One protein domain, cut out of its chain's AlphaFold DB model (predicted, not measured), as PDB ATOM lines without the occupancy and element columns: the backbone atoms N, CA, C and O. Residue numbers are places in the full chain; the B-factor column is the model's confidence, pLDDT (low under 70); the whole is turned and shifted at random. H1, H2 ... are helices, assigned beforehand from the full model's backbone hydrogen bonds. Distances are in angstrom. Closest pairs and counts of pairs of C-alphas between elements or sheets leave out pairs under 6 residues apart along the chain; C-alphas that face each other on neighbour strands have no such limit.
ATOM      1  N   LYS A 154     232.826 230.060 217.612       78.75
ATOM      2  CA  LYS A 154     231.612 230.878 217.453       78.75
ATOM      3  C   LYS A 154     231.621 231.611 216.110       78.75
ATOM      4  O   LYS A 154     230.633 231.522 215.387       78.75
ATOM      5  N   ILE A 155     232.745 232.233 215.750       78.12
ATOM      6  CA  ILE A 155     232.931 232.920 214.460       78.12
ATOM      7  C   ILE A 155     232.828 231.913 213.311       78.12
ATOM      8  O   ILE A 155     232.029 232.101 212.395       78.12
ATOM      9  N   LYS A 156     233.521 230.767 213.405       76.62
ATOM     10  CA  LYS A 156     233.408 229.694 212.397       76.62
ATOM     11  C   LYS A 156     231.966 229.221 212.198       76.62
ATOM     12  O   LYS A 156     231.554 228.950 211.076       76.62
ATOM     13  N   LYS A 157     231.182 229.127 213.277       83.00
ATOM     14  CA  LYS A 157     229.766 228.749 213.197       83.00
ATOM     15  C   LYS A 157     228.917 229.837 212.531       83.00
ATOM     16  O   LYS A 157     228.037 229.488 211.750       83.00
ATOM     17  N   LYS A 158     229.180 231.117 212.821       87.50
ATOM     18  CA  LYS A 158     228.492 232.269 212.213       87.50
ATOM     19  C   LYS A 158     228.704 232.306 210.696       87.50
ATOM     20  O   LYS A 158     227.739 232.401 209.949       87.50
ATOM     21  N   TYR A 159     229.943 232.105 210.251       88.38
ATOM     22  CA  TYR A 159     230.343 232.174 208.839       88.38
ATOM     23  C   TYR A 159     230.422 230.814 208.135       88.38
ATOM     24  O   TYR A 159     231.068 230.656 207.101       88.38
ATOM     25  N   LYS A 160     229.724 229.813 208.674       91.75
ATOM     26  CA  LYS A 160     229.662 228.472 208.089       91.75
ATOM     27  C   LYS A 160     229.007 228.467 206.705       91.75
ATOM     28  O   LYS A 160     229.453 227.734 205.832       91.75
ATOM     29  N   LYS A 161     227.935 229.241 206.517       93.31
ATOM     30  CA  LYS A 161     227.184 229.270 205.254       93.31
ATOM     31  C   LYS A 161     228.043 229.798 204.090       93.31
ATOM     32  O   LYS A 161     228.165 229.062 203.117       93.31
ATOM     33  N   PRO A 162     228.720 230.958 204.208       93.25
ATOM     34  CA  PRO A 162     229.644 231.416 203.171       93.25
ATOM     35  C   PRO A 162     230.746 230.414 202.832       93.25
ATOM     36  O   PRO A 162     231.042 230.216 201.662       93.25
ATOM     37  N   PHE A 163     231.311 229.724 203.832       95.19
ATOM     38  CA  PHE A 163     232.297 228.670 203.575       95.19
ATOM     39  C   PHE A 163     231.754 227.572 202.665       95.19
ATOM     40  O   PHE A 163     232.402 227.188 201.696       95.19
ATOM     41  N   ILE A 164     230.563 227.071 203.000       96.81
ATOM     42  CA  ILE A 164     229.893 226.008 202.253       96.81
ATOM     43  C   ILE A 164     229.596 226.462 200.824       96.81
ATOM     44  O   ILE A 164     229.803 225.696 199.890       96.81
ATOM     45  N   GLU A 165     229.114 227.688 200.647       97.50
ATOM     46  CA  GLU A 165     228.831 228.234 199.319       97.50
ATOM     47  C   GLU A 165     230.121 228.380 198.511       97.50
ATOM     48  O   GLU A 165     230.228 227.815 197.431       97.50
ATOM     49  N   ASN A 166     231.159 228.999 199.075       97.50
ATOM     50  CA  ASN A 166     232.442 229.177 198.396       97.50
ATOM     51  C   ASN A 166     233.107 227.853 197.999       97.50
ATOM     52  O   ASN A 166     233.631 227.753 196.893       97.50
ATOM     53  N   ILE A 167     233.105 226.838 198.874       97.50
ATOM     54  CA  ILE A 167     233.736 225.549 198.554       97.50
ATOM     55  C   ILE A 167     232.948 224.777 197.494       97.50
ATOM     56  O   ILE A 167     233.557 224.123 196.654       97.50
ATOM     57  N   ASN A 168     231.612 224.847 197.507       97.88
ATOM     58  CA  ASN A 168     230.805 224.207 196.469       97.88
ATOM     59  C   ASN A 168     230.949 224.936 195.134       97.88
ATOM     60  O   ASN A 168     231.179 224.267 194.136       97.88
ATOM     61  N   ASN A 169     230.901 226.269 195.133       97.62
ATOM     62  CA  ASN A 169     231.049 227.066 193.918       97.62
ATOM     63  C   ASN A 169     232.444 226.904 193.303       97.62
ATOM     64  O   ASN A 169     232.557 226.827 192.090       97.62
ATOM     65  N   LEU A 170     233.504 226.793 194.118       97.56
ATOM     66  CA  LEU A 170     234.847 226.490 193.617       97.56
ATOM     67  C   LEU A 170     234.893 225.123 192.923       97.56
ATOM     68  O   LEU A 170     235.458 225.002 191.842       97.56
ATOM     69  N   ILE A 171     234.308 224.095 193.547       97.44
ATOM     70  CA  ILE A 171     234.273 222.740 192.979       97.44
ATOM     71  C   ILE A 171     233.458 222.720 191.686       97.44
ATOM     72  O   ILE A 171     233.922 222.155 190.708       97.44
ATOM     73  N   GLU A 172     232.285 223.350 191.674       96.81
ATOM     74  CA  GLU A 172     231.429 223.458 190.490       96.81
ATOM     75  C   GLU A 172     232.119 224.228 189.365       96.81
ATOM     76  O   GLU A 172     232.099 223.784 188.223       96.81
ATOM     77  N   PHE A 173     232.791 225.334 189.692       96.88
ATOM     78  CA  PHE A 173     233.558 226.110 188.728       96.88
ATOM     79  C   PHE A 173     234.637 225.258 188.058       96.88
ATOM     80  O   PHE A 173     234.726 225.256 186.833       96.88
ATOM     81  N   ILE A 174     235.413 224.503 188.843       96.88
ATOM     82  CA  ILE A 174     236.419 223.574 188.313       96.88
ATOM     83  C   ILE A 174     235.741 222.480 187.483       96.88
ATOM     84  O   ILE A 174     236.107 222.283 186.332       96.88
ATOM     85  N   ASP A 175     234.736 221.794 188.030       95.94
ATOM     86  CA  ASP A 175     234.060 220.675 187.364       95.94
ATOM     87  C   ASP A 175     233.449 221.072 186.014       95.94
ATOM     88  O   ASP A 175     233.478 220.276 185.080       95.94
ATOM     89  N   GLU A 176     232.895 222.277 185.905       95.19
ATOM     90  CA  GLU A 176     232.347 222.815 184.661       95.19
ATOM     91  C   GLU A 176     233.460 223.168 183.670       95.19
ATOM     92  O   GLU A 176     233.467 222.691 182.540       95.19
ATOM     93  N   THR A 177     234.413 224.007 184.075       93.94
ATOM     94  CA  THR A 177     235.419 224.561 183.152       93.94
ATOM     95  C   THR A 177     236.432 223.523 182.667       93.94
ATOM     96  O   THR A 177     236.925 223.648 181.550       93.94
ATOM     97  N   SER A 178     236.670 222.461 183.440       93.75
ATOM     98  CA  SER A 178     237.568 221.352 183.070       93.75
ATOM     99  C   SER A 178     236.968 220.397 182.025       93.75
ATOM    100  O   SER A 178     237.614 219.439 181.619       93.75
ATOM    101  N   GLN A 179     235.714 220.604 181.603       91.38
ATOM    102  CA  GLN A 179     235.083 219.822 180.526       91.38
ATOM    103  C   GLN A 179     235.372 220.380 179.129       91.38
ATOM    104  O   GLN A 179     235.013 219.752 178.131       91.38
ATOM    105  N   TYR A 180     235.955 221.575 179.053       92.62
ATOM    106  CA  TYR A 180     236.161 222.303 177.811       92.62
ATOM    107  C   TYR A 180     237.633 222.302 177.425       92.62
ATOM    108  O   TYR A 180     238.512 222.446 178.270       92.62
ATOM    109  N   GLU A 181     237.890 222.221 176.124       92.50
ATOM    110  CA  GLU A 181     239.227 222.396 175.565       92.50
ATOM    111  C   GLU A 181     239.578 223.883 175.466       92.50
ATOM    112  O   GLU A 181     238.705 224.753 175.524       92.50
ATOM    113  N   VAL A 182     240.861 224.194 175.249       90.81
ATOM    114  CA  VAL A 182     241.347 225.579 175.104       90.81
ATOM    115  C   VAL A 182     240.505 226.380 174.101       90.81
ATOM    116  O   VAL A 182     240.215 227.555 174.331       90.81
ATOM    117  N   GLU A 183     240.112 225.760 172.986       89.19
ATOM    118  CA  GLU A 183     239.329 226.390 171.921       89.19
ATOM    119  C   GLU A 183     237.852 226.607 172.273       89.19
ATOM    120  O   GLU A 183     237.231 227.492 171.687       89.19
ATOM    121  N   THR A 184     237.293 225.826 173.204       89.94
ATOM    122  CA  THR A 184     235.865 225.850 173.565       89.94
ATOM    123  C   THR A 184     235.600 226.370 174.977       89.94
ATOM    124  O   THR A 184     234.444 226.538 175.344       89.94
ATOM    125  N   LEU A 185     236.630 226.718 175.757       87.44
ATOM    126  CA  LEU A 185     236.493 227.267 177.114       87.44
ATOM    127  C   LEU A 185     235.527 228.457 177.216       87.44
ATOM    128  O   LEU A 185     234.805 228.584 178.202       87.44
ATOM    129  N   SER A 186     235.477 229.318 176.196       82.69
ATOM    130  CA  SER A 186     234.550 230.459 176.146       82.69
ATOM    131  C   SER A 186     233.074 230.069 176.038       82.69
ATOM    132  O   SER A 186     232.217 230.928 176.201       82.69
ATOM    133  N   GLU A 187     232.768 228.807 175.737       86.88
ATOM    134  CA  GLU A 187     231.402 228.277 175.723       86.88
ATOM    135  C   GLU A 187     230.899 227.932 177.134       86.88
ATOM    136  O   GLU A 187     229.692 227.771 177.329       86.88
ATOM    137  N   SER A 188     231.792 227.843 178.129       86.75
ATOM    138  CA  SER A 188     231.393 227.674 179.524       86.75
ATOM    139  C   SER A 188     230.672 228.919 180.027       86.75
ATOM    140  O   SER A 188     231.201 230.030 180.006       86.75
ATOM    141  N   HIS A 189     229.486 228.717 180.592       87.25
ATOM    142  CA  HIS A 189     228.682 229.788 181.175       87.25
ATOM    143  C   HIS A 189     229.310 230.424 182.434       87.25
ATOM    144  O   HIS A 189     228.869 231.488 182.878       87.25
ATOM    145  N   LEU A 190     230.323 229.781 183.026       86.56
ATOM    146  CA  LEU A 190     231.076 230.302 184.170       86.56
ATOM    147  C   LEU A 190     232.352 231.046 183.750       86.56
ATOM    148  O   LEU A 190     232.942 231.746 184.578       86.56
ATOM    149  N   PHE A 191     232.766 230.929 182.485       82.69
ATOM    150  CA  PHE A 191     233.999 231.512 181.970       82.69
ATOM    151  C   PHE A 191     233.744 232.864 181.274       82.69
ATOM    152  O   PHE A 191     232.757 233.031 180.561       82.69
ATOM    153  N   PRO A 192     234.601 233.880 181.470       75.62
ATOM    154  CA  PRO A 192     234.395 235.199 180.883       75.62
ATOM    155  C   PRO A 192     234.747 235.232 179.389       75.62
ATOM    156  O   PRO A 192     235.838 234.847 178.979       75.62
ATOM    157  N   GLU A 193     233.875 235.841 178.584       67.06
ATOM    158  CA  GLU A 193     234.030 235.931 177.119       67.06
ATOM    159  C   GLU A 193     235.177 236.852 176.645       67.06
ATOM    160  O   GLU A 193     235.541 236.847 175.471       67.06
ATOM    161  N   LYS A 194     235.746 237.686 177.527       73.62
ATOM    162  CA  LYS A 194     236.641 238.801 177.144       73.62
ATOM    163  C   LYS A 194     238.141 238.529 177.307       73.62
ATOM    164  O   LYS A 194     238.935 239.457 177.158       73.62
ATOM    165  N   LEU A 195     238.555 237.306 177.634       80.12
ATOM    166  CA  LEU A 195     239.977 236.996 177.816       80.12
ATOM    167  C   LEU A 195     240.705 236.872 176.474       80.12
ATOM    168  O   LEU A 195     240.199 236.298 175.510       80.12
ATOM    169  N   VAL A 196     241.932 237.394 176.403       82.75
ATOM    170  CA  VAL A 196     242.764 237.228 175.203       82.75
ATOM    171  C   VAL A 196     243.296 235.797 175.113       82.75
ATOM    172  O   VAL A 196     243.491 235.132 176.126       82.75
ATOM    173  N   LYS A 197     243.632 235.322 173.905       82.75
ATOM    174  CA  LYS A 197     244.076 233.928 173.670       82.75
ATOM    175  C   LYS A 197     245.172 233.438 174.625       82.75
ATOM    176  O   LYS A 197     245.137 232.292 175.059       82.75
ATOM    177  N   ARG A 198     246.141 234.300 174.967       87.38
ATOM    178  CA  ARG A 198     247.206 233.952 175.926       87.38
ATOM    179  C   ARG A 198     246.671 233.674 177.336       87.38
ATOM    180  O   ARG A 198     247.145 232.741 177.965       87.38
ATOM    181  N   GLN A 199     245.675 234.438 177.787       88.25
ATOM    182  CA  GLN A 199     245.043 234.294 179.100       88.25
ATOM    183  C   GLN A 199     244.157 233.049 179.153       88.25
ATOM    184  O   GLN A 199     244.192 232.324 180.136       88.25
ATOM    185  N   VAL A 200     243.419 232.755 178.075       89.62
ATOM    186  CA  VAL A 200     242.635 231.511 177.971       89.62
ATOM    187  C   VAL A 200     243.549 230.291 178.085       89.62
ATOM    188  O   VAL A 200     243.280 229.387 178.869       89.62
ATOM    189  N   LYS A 201     244.676 230.296 177.361       91.06
ATOM    190  CA  LYS A 201     245.659 229.210 177.418       91.06
ATOM    191  C   LYS A 201     246.307 229.070 178.798       91.06
ATOM    192  O   LYS A 201     246.508 227.957 179.262       91.06
ATOM    193  N   GLU A 202     246.664 230.181 179.437       93.12
ATOM    194  CA  GLU A 202     247.215 230.163 180.795       93.12
ATOM    195  C   GLU A 202     246.213 229.605 181.805       93.12
ATOM    196  O   GLU A 202     246.571 228.717 182.571       93.12
ATOM    197  N   PHE A 203     244.965 230.075 181.768       93.31
ATOM    198  CA  PHE A 203     243.903 229.564 182.626       93.31
ATOM    199  C   PHE A 203     243.713 228.057 182.435       93.31
ATOM    200  O   PHE A 203     243.723 227.324 183.418       93.31
ATOM    201  N   TYR A 204     243.608 227.593 181.182       93.56
ATOM    202  CA  TYR A 204     243.470 226.169 180.875       93.56
ATOM    203  C   TYR A 204     244.617 225.346 181.467       93.56
ATOM    204  O   TYR A 204     244.377 224.304 182.053       93.56
ATOM    205  N   ASN A 205     245.859 225.822 181.361       93.62
ATOM    206  CA  ASN A 205     247.014 225.106 181.906       93.62
ATOM    207  C   ASN A 205     247.050 225.073 183.445       93.62
ATOM    208  O   ASN A 205     247.781 224.266 184.012       93.62
ATOM    209  N   ASN A 206     246.352 225.993 184.111       94.06
ATOM    210  CA  ASN A 206     246.363 226.123 185.567       94.06
ATOM    211  C   ASN A 206     245.161 225.450 186.238       94.06
ATOM    212  O   ASN A 206     245.224 225.155 187.433       94.06
ATOM    213  N   ILE A 207     244.060 225.260 185.509       94.62
ATOM    214  CA  ILE A 207     242.892 224.546 186.015       94.62
ATOM    215  C   ILE A 207     243.121 223.035 185.873       94.62
ATOM    216  O   ILE A 207     243.695 222.618 184.872       94.62
ATOM    217  N   PRO A 208     242.758 222.213 186.873       94.69
ATOM    218  CA  PRO A 208     243.030 220.782 186.808       94.69
ATOM    219  C   PRO A 208     242.134 220.089 185.786       94.69
ATOM    220  O   PRO A 208     240.947 220.380 185.728       94.69
ATOM    221  N   HIS A 209     242.667 219.096 185.087       92.81
ATOM    222  CA  HIS A 209     241.925 218.245 184.154       92.81
ATOM    223  C   HIS A 209     241.924 216.785 184.609       92.81
ATOM    224  O   HIS A 209     242.610 216.412 185.562       92.81
ATOM    225  N   GLU A 210     241.121 215.933 183.967       90.00
ATOM    226  CA  GLU A 210     241.042 214.512 184.344       90.00
ATOM    227  C   GLU A 210     242.401 213.806 184.163       90.00
ATOM    228  O   GLU A 210     242.787 213.002 185.014       90.00
ATOM    229  N   GLU A 211     243.161 214.163 183.124       89.12
ATOM    230  CA  GLU A 211     244.502 213.644 182.827       89.12
ATOM    231  C   GLU A 211     245.581 213.988 183.864       89.12
ATOM    232  O   GLU A 211     246.612 213.313 183.908       89.12
ATOM    233  N   ASP A 212     245.351 214.979 184.731       89.44
ATOM    234  CA  ASP A 212     246.301 215.353 185.786       89.44
ATOM    235  C   ASP A 212     246.324 214.344 186.944       89.44
ATOM    236  O   ASP A 212     247.200 214.387 187.816       89.44
ATOM    237  N   PHE A 213     245.362 213.420 186.979       89.44
ATOM    238  CA  PHE A 213     245.217 212.443 188.046       89.44
ATOM    239  C   PHE A 213     245.458 211.022 187.531       89.44
ATOM    240  O   PHE A 213     244.701 210.487 186.727       89.44
ATOM    241  N   ASP A 214     246.471 210.357 188.089       86.06
ATOM    242  CA  ASP A 214     246.760 208.946 187.811       86.06
ATOM    243  C   ASP A 214     245.788 208.027 188.575       86.06
ATOM    244  O   ASP A 214     246.106 207.459 189.626       86.06
ATOM    245  N   VAL A 215     244.542 207.950 188.094       82.81
ATOM    246  CA  VAL A 215     243.491 207.093 188.658       82.81
ATOM    247  C   VAL A 215     242.902 206.158 187.596       82.81
ATOM    248  O   VAL A 215     242.591 206.578 186.486       82.81
ATOM    249  N   PRO A 216     242.673 204.871 187.919       80.88
ATOM    250  CA  PRO A 216     242.214 203.882 186.940       80.88
ATOM    251  C   PRO A 216     240.705 203.962 186.644       80.88
ATOM    252  O   PRO A 216     240.151 203.071 186.002       80.88
ATOM    253  N   TYR A 217     240.007 204.970 187.169       84.12
ATOM    254  CA  TYR A 217     238.557 205.120 187.084       84.12
ATOM    255  C   TYR A 217     238.187 206.544 186.679       84.12
ATOM    256  O   TYR A 217     238.879 207.489 187.036       84.12
ATOM    257  N   LYS A 218     237.037 206.686 186.010       85.56
ATOM    258  CA  LYS A 218     236.500 207.993 185.629       85.56
ATOM    259  C   LYS A 218     236.249 208.871 186.857       85.56
ATOM    260  O   LYS A 218     235.567 208.444 187.799       85.56
ATOM    261  N   ILE A 219     236.753 210.097 186.831       87.94
ATOM    262  CA  ILE A 219     236.600 211.053 187.926       87.94
ATOM    263  C   ILE A 219     235.200 211.668 187.869       87.94
ATOM    264  O   ILE A 219     234.754 212.186 186.854       87.94
ATOM    265  N   SER A 220     234.467 211.587 188.981       87.88
ATOM    266  CA  SER A 220     233.101 212.123 189.067       87.88
ATOM    267  C   SER A 220     233.043 213.631 189.332       87.88
ATOM    268  O   SER A 220     231.999 214.235 189.132       87.88
ATOM    269  N   SER A 221     234.110 214.190 189.902       94.81
ATOM    270  CA  SER A 221     234.282 215.613 190.212       94.81
ATOM    271  C   SER A 221     235.782 215.878 190.292       94.81
ATOM    272  O   SER A 221     236.460 215.370 191.194       94.81
ATOM    273  N   ILE A 222     236.289 216.603 189.301       95.81
ATOM    274  CA  ILE A 222     237.683 217.025 189.187       95.81
ATOM    275  C   ILE A 222     238.004 217.988 190.334       95.81
ATOM    276  O   ILE A 222     239.024 217.825 190.998       95.81
ATOM    277  N   GLY A 223     237.090 218.903 190.668       96.25
ATOM    278  CA  GLY A 223     237.239 219.837 191.780       96.25
ATOM    279  C   GLY A 223     237.392 219.138 193.135       96.25
ATOM    280  O   GLY A 223     238.290 219.479 193.907       96.25
ATOM    281  N   GLU A 224     236.575 218.117 193.438       95.75
ATOM    282  CA  GLU A 224     236.757 217.331 194.670       95.75
ATOM    283  C   GLU A 224     238.120 216.632 194.704       95.75
ATOM    284  O   GLU A 224     238.793 216.646 195.739       95.75
ATOM    285  N   GLN A 225     238.514 216.016 193.586       95.31
ATOM    286  CA  GLN A 225     239.764 215.269 193.475       95.31
ATOM    287  C   GLN A 225     240.983 216.195 193.609       95.31
ATOM    288  O   GLN A 225     241.931 215.870 194.327       95.31
ATOM    289  N   TRP A 226     240.926 217.374 192.995       96.06
ATOM    290  CA  TRP A 226     241.966 218.390 193.055       96.06
ATOM    291  C   TRP A 226     242.184 218.912 194.475       96.06
ATOM    292  O   TRP A 226     243.320 218.941 194.956       96.06
ATOM    293  N   ILE A 227     241.107 219.255 195.190       96.50
ATOM    294  CA  ILE A 227     241.188 219.695 196.592       96.50
ATOM    295  C   ILE A 227     241.730 218.567 197.473       96.50
ATOM    296  O   ILE A 227     242.559 218.805 198.354       96.50
ATOM    297  N   GLN A 228     241.279 217.331 197.241       94.81
ATOM    298  CA  GLN A 228     241.744 216.159 197.976       94.81
ATOM    299  C   GLN A 228     243.262 215.979 197.838       94.81
ATOM    300  O   GLN A 228     243.955 215.847 198.849       94.81
ATOM    301  N   ALA A 229     243.760 215.983 196.599       93.00
ATOM    302  CA  ALA A 229     245.164 215.754 196.283       93.00
ATOM    303  C   ALA A 229     246.063 216.870 196.832       93.00
ATOM    304  O   ALA A 229     247.040 216.582 197.520       93.00
ATOM    305  N   ASN A 230     245.698 218.135 196.606       94.06
ATOM    306  CA  ASN A 230     246.536 219.275 196.986       94.06
ATOM    307  C   ASN A 230     246.539 219.567 198.490       94.06
ATOM    308  O   ASN A 230     247.537 220.050 199.020       94.06
ATOM    309  N   LEU A 231     245.445 219.276 199.202       94.62
ATOM    310  CA  LEU A 231     245.386 219.473 200.655       94.62
ATOM    311  C   LEU A 231     245.772 218.223 201.455       94.62
ATOM    312  O   LEU A 231     245.828 218.292 202.682       94.62
ATOM    313  N   GLY A 232     246.005 217.080 200.798       94.19
ATOM    314  CA  GLY A 232     246.323 215.819 201.473       94.19
ATOM    315  C   GLY A 232     245.208 215.326 202.406       94.19
ATOM    316  O   GLY A 232     245.483 214.710 203.436       94.19
ATOM    317  N   ILE A 233     243.947 215.627 202.084       94.94
ATOM    318  CA  ILE A 233     242.775 215.262 202.896       94.94
ATOM    319  C   ILE A 233     242.006 214.098 202.272       94.94
ATOM    320  O   ILE A 233     242.227 213.722 201.131       94.94
ATOM    321  N   SER A 234     241.078 213.496 203.014       94.56
ATOM    322  CA  SER A 234     240.223 212.427 202.486       94.56
ATOM    323  C   SER A 234     239.022 212.970 201.702       94.56
ATOM    324  O   SER A 234     238.460 214.015 202.040       94.56
ATOM    325  N   LYS A 235     238.518 212.188 200.736       92.00
ATOM    326  CA  LYS A 235     237.247 212.468 200.037       92.00
ATOM    327  C   LYS A 235     236.080 212.712 201.003       92.00
ATOM    328  O   LYS A 235     235.222 213.562 200.771       92.00
ATOM    329  N   THR A 236     236.048 211.981 202.119       95.12
ATOM    330  CA  THR A 236     235.030 212.150 203.167       95.12
ATOM    331  C   THR A 236     235.116 213.524 203.831       95.12
ATOM    332  O   THR A 236     234.077 214.118 204.116       95.12
ATOM    333  N   GLN A 237     236.322 214.061 204.050       95.69
ATOM    334  CA  GLN A 237     236.493 215.412 204.592       95.69
ATOM    335  C   GLN A 237     235.959 216.475 203.629       95.69
ATOM    336  O   GLN A 237     235.180 217.318 204.066       95.69
ATOM    337  N   VAL A 238     236.269 216.382 202.330       96.06
ATOM    338  CA  VAL A 238     235.723 217.300 201.310       96.06
ATOM    339  C   VAL A 238     234.191 217.261 201.309       96.06
ATOM    340  O   VAL A 238     233.537 218.295 201.434       96.06
ATOM    341  N   LYS A 239     233.585 216.067 201.300       95.62
ATOM    342  CA  LYS A 239     232.118 215.912 201.384       95.62
ATOM    343  C   LYS A 239     231.522 216.493 202.669       95.62
ATOM    344  O   LYS A 239     230.427 217.068 202.655       95.62
ATOM    345  N   ASN A 240     232.218 216.352 203.794       96.31
ATOM    346  CA  ASN A 240     231.784 216.933 205.061       96.31
ATOM    347  C   ASN A 240     231.856 218.463 205.039       96.31
ATOM    348  O   ASN A 240     230.951 219.096 205.577       96.31
ATOM    349  N   TRP A 241     232.860 219.051 204.387       95.75
ATOM    350  CA  TRP A 241     232.949 220.496 204.173       95.75
ATOM    351  C   TRP A 241     231.813 221.005 203.288       95.75
ATOM    352  O   TRP A 241     231.083 221.903 203.700       95.75
ATOM    353  N   ARG A 242     231.582 220.358 202.139       95.94
ATOM    354  CA  ARG A 242     230.494 220.693 201.203       95.94
ATOM    355  C   ARG A 242     229.106 220.638 201.837       95.94
ATOM    356  O   ARG A 242     228.249 221.451 201.520       95.94
ATOM    357  N   SER A 243     228.872 219.679 202.733       95.19
ATOM    358  CA  SER A 243     227.597 219.537 203.457       95.19
ATOM    359  C   SER A 243     227.547 220.328 204.768       95.19
ATOM    360  O   SER A 243     226.529 220.334 205.463       95.19
ATOM    361  N   GLY A 244     228.655 220.963 205.158       92.25
ATOM    362  CA  GLY A 244     228.793 221.628 206.443       92.25
ATOM    363  C   GLY A 244     228.750 220.693 207.653       92.25
ATOM    364  O   GLY A 244     228.506 221.163 208.763       92.25
ATOM    365  N   LYS A 245     228.931 219.380 207.501       92.38
ATOM    366  CA  LYS A 245     229.052 218.470 208.653       92.38
ATOM    367  C   LYS A 245     230.288 218.788 209.492       92.38
ATOM    368  O   LYS A 245     230.227 218.683 210.712       92.38
ATOM    369  N   ASP A 246     231.361 219.220 208.836       88.69
ATOM    370  CA  ASP A 246     232.591 219.685 209.469       88.69
ATOM    371  C   ASP A 246     233.131 220.927 208.741       88.69
ATOM    372  O   ASP A 246     232.709 221.228 207.624       88.69
ATOM    373  N   LEU A 247     234.039 221.662 209.381       88.38
ATOM    374  CA  LEU A 247     234.721 222.833 208.823       88.38
ATOM    375  C   LEU A 247     236.234 222.588 208.778       88.38
ATOM    376  O   LEU A 247     236.749 221.788 209.559       88.38
ATOM    377  N   PRO A 248     236.981 223.289 207.913       90.12
ATOM    378  CA  PRO A 248     238.424 223.127 207.858       90.12
ATOM    379  C   PRO A 248     239.094 223.531 209.180       90.12
ATOM    380  O   PRO A 248     238.696 224.483 209.880       90.12
ATOM    381  N   SER A 249     240.173 222.812 209.502       88.94
ATOM    382  CA  SER A 249     241.152 223.255 210.495       88.94
ATOM    383  C   SER A 249     241.765 224.595 210.060       88.94
ATOM    384  O   SER A 249     241.615 225.017 208.914       88.94
ATOM    385  N   LYS A 250     242.433 225.306 210.980       86.38
ATOM    386  CA  LYS A 250     243.131 226.558 210.628       86.38
ATOM    387  C   LYS A 250     244.166 226.296 209.527       86.38
ATOM    388  O   LYS A 250     244.169 226.997 208.531       86.38
ATOM    389  N   GLU A 251     244.957 225.239 209.683       90.44
ATOM    390  CA  GLU A 251     245.960 224.812 208.707       90.44
ATOM    391  C   GLU A 251     245.352 224.488 207.337       90.44
ATOM    392  O   GLU A 251     245.787 225.044 206.337       90.44
ATOM    393  N   ASN A 252     244.288 223.680 207.285       92.50
ATOM    394  CA  ASN A 252     243.653 223.329 206.014       92.50
ATOM    395  C   ASN A 252     243.026 224.538 205.318       92.50
ATOM    396  O   ASN A 252     243.041 224.609 204.095       92.50
ATOM    397  N   LEU A 253     242.475 225.483 206.085       91.81
ATOM    398  CA  LEU A 253     241.941 226.722 205.529       91.81
ATOM    399  C   LEU A 253     243.061 227.595 204.944       91.81
ATOM    400  O   LEU A 253     242.887 228.143 203.863       91.81
ATOM    401  N   GLU A 254     244.208 227.702 205.621       91.81
ATOM    402  CA  GLU A 254     245.370 228.432 205.095       91.81
ATOM    403  C   GLU A 254     245.995 227.735 203.877       91.81
ATOM    404  O   GLU A 254     246.377 228.402 202.920       91.81
ATOM    405  N   ASN A 255     246.043 226.401 203.858       94.62
ATOM    406  CA  ASN A 255     246.514 225.650 202.693       94.62
ATOM    407  C   ASN A 255     245.558 225.801 201.501       94.62
ATOM    408  O   ASN A 255     246.021 226.010 200.387       94.62
ATOM    409  N   LEU A 256     244.238 225.780 201.732       95.38
ATOM    410  CA  LEU A 256     243.242 226.049 200.691       95.38
ATOM    411  C   LEU A 256     243.402 227.459 200.117       95.38
ATOM    412  O   LEU A 256     243.417 227.622 198.907       95.38
ATOM    413  N   LYS A 257     243.563 228.470 200.977       94.38
ATOM    414  CA  LYS A 257     243.821 229.855 200.566       94.38
ATOM    415  C   LYS A 257     245.061 229.968 199.679       94.38
ATOM    416  O   LYS A 257     244.971 230.532 198.594       94.38
ATOM    417  N   LYS A 258     246.183 229.377 200.101       93.88
ATOM    418  CA  LYS A 258     247.427 229.349 199.315       93.88
ATOM    419  C   LYS A 258     247.254 228.647 197.974       93.88
ATOM    420  O   LYS A 258     247.756 229.141 196.977       93.88
ATOM    421  N   LEU A 259     246.533 227.527 197.953       93.75
ATOM    422  CA  LEU A 259     246.293 226.747 196.741       93.75
ATOM    423  C   LEU A 259     245.590 227.564 195.645       93.75
ATOM    424  O   LEU A 259     245.872 227.371 194.471       93.75
ATOM    425  N   VAL A 260     244.700 228.483 196.029       92.50
ATOM    426  CA  VAL A 260     243.972 229.361 195.098       92.50
ATOM    427  C   VAL A 260     244.507 230.801 195.070       92.50
ATOM    428  O   VAL A 260     243.779 231.713 194.685       92.50
ATOM    429  N   ASN A 261     245.743 231.027 195.534       89.25
ATOM    430  CA  ASN A 261     246.381 232.350 195.614       89.25
ATOM    431  C   ASN A 261     245.491 233.426 196.270       89.25
ATOM    432  O   ASN A 261     245.359 234.549 195.789       89.25
ATOM    433  N   ARG A 262     244.823 233.079 197.376       90.06
ATOM    434  CA  ARG A 262     244.020 234.017 198.168       90.06
ATOM    435  C   ARG A 262     244.674 234.315 199.499       90.06
ATOM    436  O   ARG A 262     245.078 233.415 200.226       90.06
ATOM    437  N   GLU A 263     244.685 235.589 199.858       83.44
ATOM    438  CA  GLU A 263     245.189 236.066 201.140       83.44
ATOM    439  C   GLU A 263     244.061 236.593 202.039       83.44
ATOM    440  O   GLU A 263     242.903 236.735 201.641       83.44
ATOM    441  N   GLY A 264     244.403 236.882 203.294       83.38
ATOM    442  CA  GLY A 264     243.514 237.550 204.238       83.38
ATOM    443  C   GLY A 264     242.767 236.617 205.190       83.38
ATOM    444  O   GLY A 264     242.421 235.465 204.903       83.38
ATOM    445  N   LYS A 265     242.484 237.139 206.388       82.75
ATOM    446  CA  LYS A 265     241.823 236.384 207.467       82.75
ATOM    447  C   LYS A 265     240.359 236.055 207.150       82.75
ATOM    448  O   LYS A 265     239.856 235.044 207.632       82.75
ATOM    449  N   VAL A 266     239.716 236.863 206.304       86.00
ATOM    450  CA  VAL A 266     238.308 236.711 205.908       86.00
ATOM    451  C   VAL A 266     238.076 235.740 204.744       86.00
ATOM    452  O   VAL A 266     236.939 235.323 204.551       86.00
ATOM    453  N   ALA A 267     239.098 235.368 203.964       89.31
ATOM    454  CA  ALA A 267     238.904 234.575 202.746       89.31
ATOM    455  C   ALA A 267     238.196 233.232 203.026       89.31
ATOM    456  O   ALA A 267     238.438 232.596 204.056       89.31
ATOM    457  N   PHE A 268     237.300 232.836 202.113       91.88
ATOM    458  CA  PHE A 268     236.335 231.727 202.221       91.88
ATOM    459  C   PHE A 268     235.246 231.854 203.302       91.88
ATOM    460  O   PHE A 268     234.253 231.136 203.212       91.88
ATOM    461  N   LEU A 269     235.376 232.729 204.306       90.56
ATOM    462  CA  LEU A 269     234.423 232.826 205.425       90.56
ATOM    463  C   LEU A 269     233.606 234.126 205.417       90.56
ATOM    464  O   LEU A 269     232.390 234.102 205.577       90.56
ATOM    465  N   GLY A 270     234.264 235.273 205.275       86.81
ATOM    466  CA  GLY A 270     233.650 236.589 205.458       86.81
ATOM    467  C   GLY A 270     232.841 237.089 204.260       86.81
ATOM    468  O   GLY A 270     231.986 237.955 204.433       86.81
ATOM    469  N   TYR A 271     233.071 236.560 203.058       86.88
ATOM    470  CA  TYR A 271     232.392 236.990 201.833       86.88
ATOM    471  C   TYR A 271     232.255 235.844 200.830       86.88
ATOM    472  O   TYR A 271     232.891 234.801 200.988       86.88
ATOM    473  N   LEU A 272     231.397 236.041 199.828       92.19
ATOM    474  CA  LEU A 272     231.177 235.102 198.733       92.19
ATOM    475  C   LEU A 272     232.024 235.485 197.525       92.19
ATOM    476  O   LEU A 272     232.082 236.660 197.167       92.19
ATOM    477  N   PHE A 273     232.652 234.492 196.909       93.44
ATOM    478  CA  PHE A 273     233.377 234.657 195.658       93.44
ATOM    479  C   PHE A 273     232.413 234.670 194.469       93.44
ATOM    480  O   PHE A 273     231.474 233.874 194.398       93.44
ATOM    481  N   SER A 274     232.664 235.576 193.528       90.69
ATOM    482  CA  SER A 274     232.028 235.617 192.212       90.69
ATOM    483  C   SER A 274     232.766 234.724 191.204       90.69
ATOM    484  O   SER A 274     233.911 234.335 191.429       90.69
ATOM    485  N   ASN A 275     232.167 234.465 190.036       88.50
ATOM    486  CA  ASN A 275     232.847 233.741 188.948       88.50
ATOM    487  C   ASN A 275     234.151 234.431 188.523       88.50
ATOM    488  O   ASN A 275     235.155 233.769 188.288       88.50
ATOM    489  N   LYS A 276     234.170 235.771 188.506       86.75
ATOM    490  CA  LYS A 276     235.385 236.547 188.230       86.75
ATOM    491  C   LYS A 276     236.472 236.287 189.276       86.75
ATOM    492  O   LYS A 276     237.647 236.211 188.930       86.75
ATOM    493  N   ASP A 277     236.092 236.114 190.542       90.12
ATOM    494  CA  ASP A 277     237.048 235.754 191.588       90.12
ATOM    495  C   ASP A 277     237.622 234.357 191.362       90.12
ATOM    496  O   ASP A 277     238.824 234.182 191.544       90.12
ATOM    497  N   PHE A 278     236.814 233.382 190.944       93.06
ATOM    498  CA  PHE A 278     237.314 232.042 190.629       93.06
ATOM    499  C   PHE A 278     238.246 232.043 189.415       93.06
ATOM    500  O   PHE A 278     239.316 231.450 189.491       93.06
ATOM    501  N   VAL A 279     237.931 232.793 188.354       90.56
ATOM    502  CA  VAL A 279     238.840 232.972 187.205       90.56
ATOM    503  C   VAL A 279     240.206 233.481 187.659       90.56
ATOM    504  O   VAL A 279     241.233 232.909 187.303       90.56
ATOM    505  N   ASN A 280     240.222 234.513 188.505       88.81
ATOM    506  CA  ASN A 280     241.461 235.104 189.007       88.81
ATOM    507  C   ASN A 280     242.283 234.139 189.882       88.81
ATOM    508  O   ASN A 280     243.489 234.322 189.989       88.81
ATOM    509  N   MET A 281     241.674 233.112 190.490       92.38
ATOM    510  CA  MET A 281     242.417 232.092 191.252       92.38
ATOM    511  C   MET A 281     243.302 231.214 190.352       92.38
ATOM    512  O   MET A 281     244.318 230.708 190.820       92.38
ATOM    513  N   PHE A 282     242.937 231.062 189.073       92.94
ATOM    514  CA  PHE A 282     243.641 230.226 188.089       92.94
ATOM    515  C   PHE A 282     244.309 231.040 186.968       92.94
ATOM    516  O   PHE A 282     244.898 230.473 186.051       92.94
ATOM    517  N   LEU A 283     244.246 232.372 187.027       90.56
ATOM    518  CA  LEU A 283     244.810 233.263 186.013       90.56
ATOM    519  C   LEU A 283     245.687 234.356 186.655       90.56
ATOM    520  O   LEU A 283     245.292 235.526 186.691       90.56
TER     521      LEU A 283
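This is residues 154 to 283 of the 453 residues of an uncharacterized protein of Staphylococcus equorum (UniProt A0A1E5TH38). One long helix, H2, runs along much of the domain's length, with the shorter H4 and H5 crossing it on one side and H7 on another; H6 lies beyond H4, and H3 lies past the far end of H2. H1, one short helix, precedes H2 at the other end, and long links join several parts. The printed part has 130 residues with seven named helices, H1 to H7 in order, and no named strand: an all-helix domain, mostly crossed in its packing. It is compact, with a radius of gyration of the C-alphas of 14.8 A and spans of 46 by 35 by 21 A.

H2, residues 160 to 177, touches H4, residues 222 to 231, with residues 170 to 175 alone, at a steep tilt of 62 degrees, opposite ways; the closest C-alphas, of Ile 171 and Gly 223, are 4.3 A apart. H5, residues 235 to 242, touches H2 at Arg 242 and Ile 164, C-alphas 5.5 A apart, and is about perpendicular to H4, at 74 degrees. H6, residues 250 to 259, touches H4 (Asn 255 and Leu 231, closest C-alphas 6.6 A apart) and is apart from H2. H7, residues 275 to 282, only just touches H2, with 3 pairs of C-alphas within 8 A, the closest those of Phe 278 and Leu 170, 6.8 A. H7 also only just touches H3, residues 197 to 206, with 3 such pairs, the closest those of Phe 282 and Phe 203, 5.5 A. H1, residues 154 to 158, and H2 meet only through their link. Every O i to N i+4 pair is within hydrogen-bond range in H1 to H6, and 3 of 4 in H7.

H2 is 25.9 A long, from C-alpha 160 at (229.662, 228.472, 208.089) to C-alpha 177 at (235.419, 224.561, 183.152). H3 measures 14.4 A, H6 14.2 A, H4 14.0 A, H7 11.4 A, H5 10.7 A and H1 6.3 A. C-alpha 282, where H7 ends, is at (243.641, 230.226, 188.089).

The C-alphas farthest apart, of Lys 154 and Glu 183, are 46.4 A apart. The printed part has no cut. The links H2 to H3, H3 to H4 and H6 to H7 are long. Mean pLDDT of the printed part is 90.6, and residue 193 is under 70.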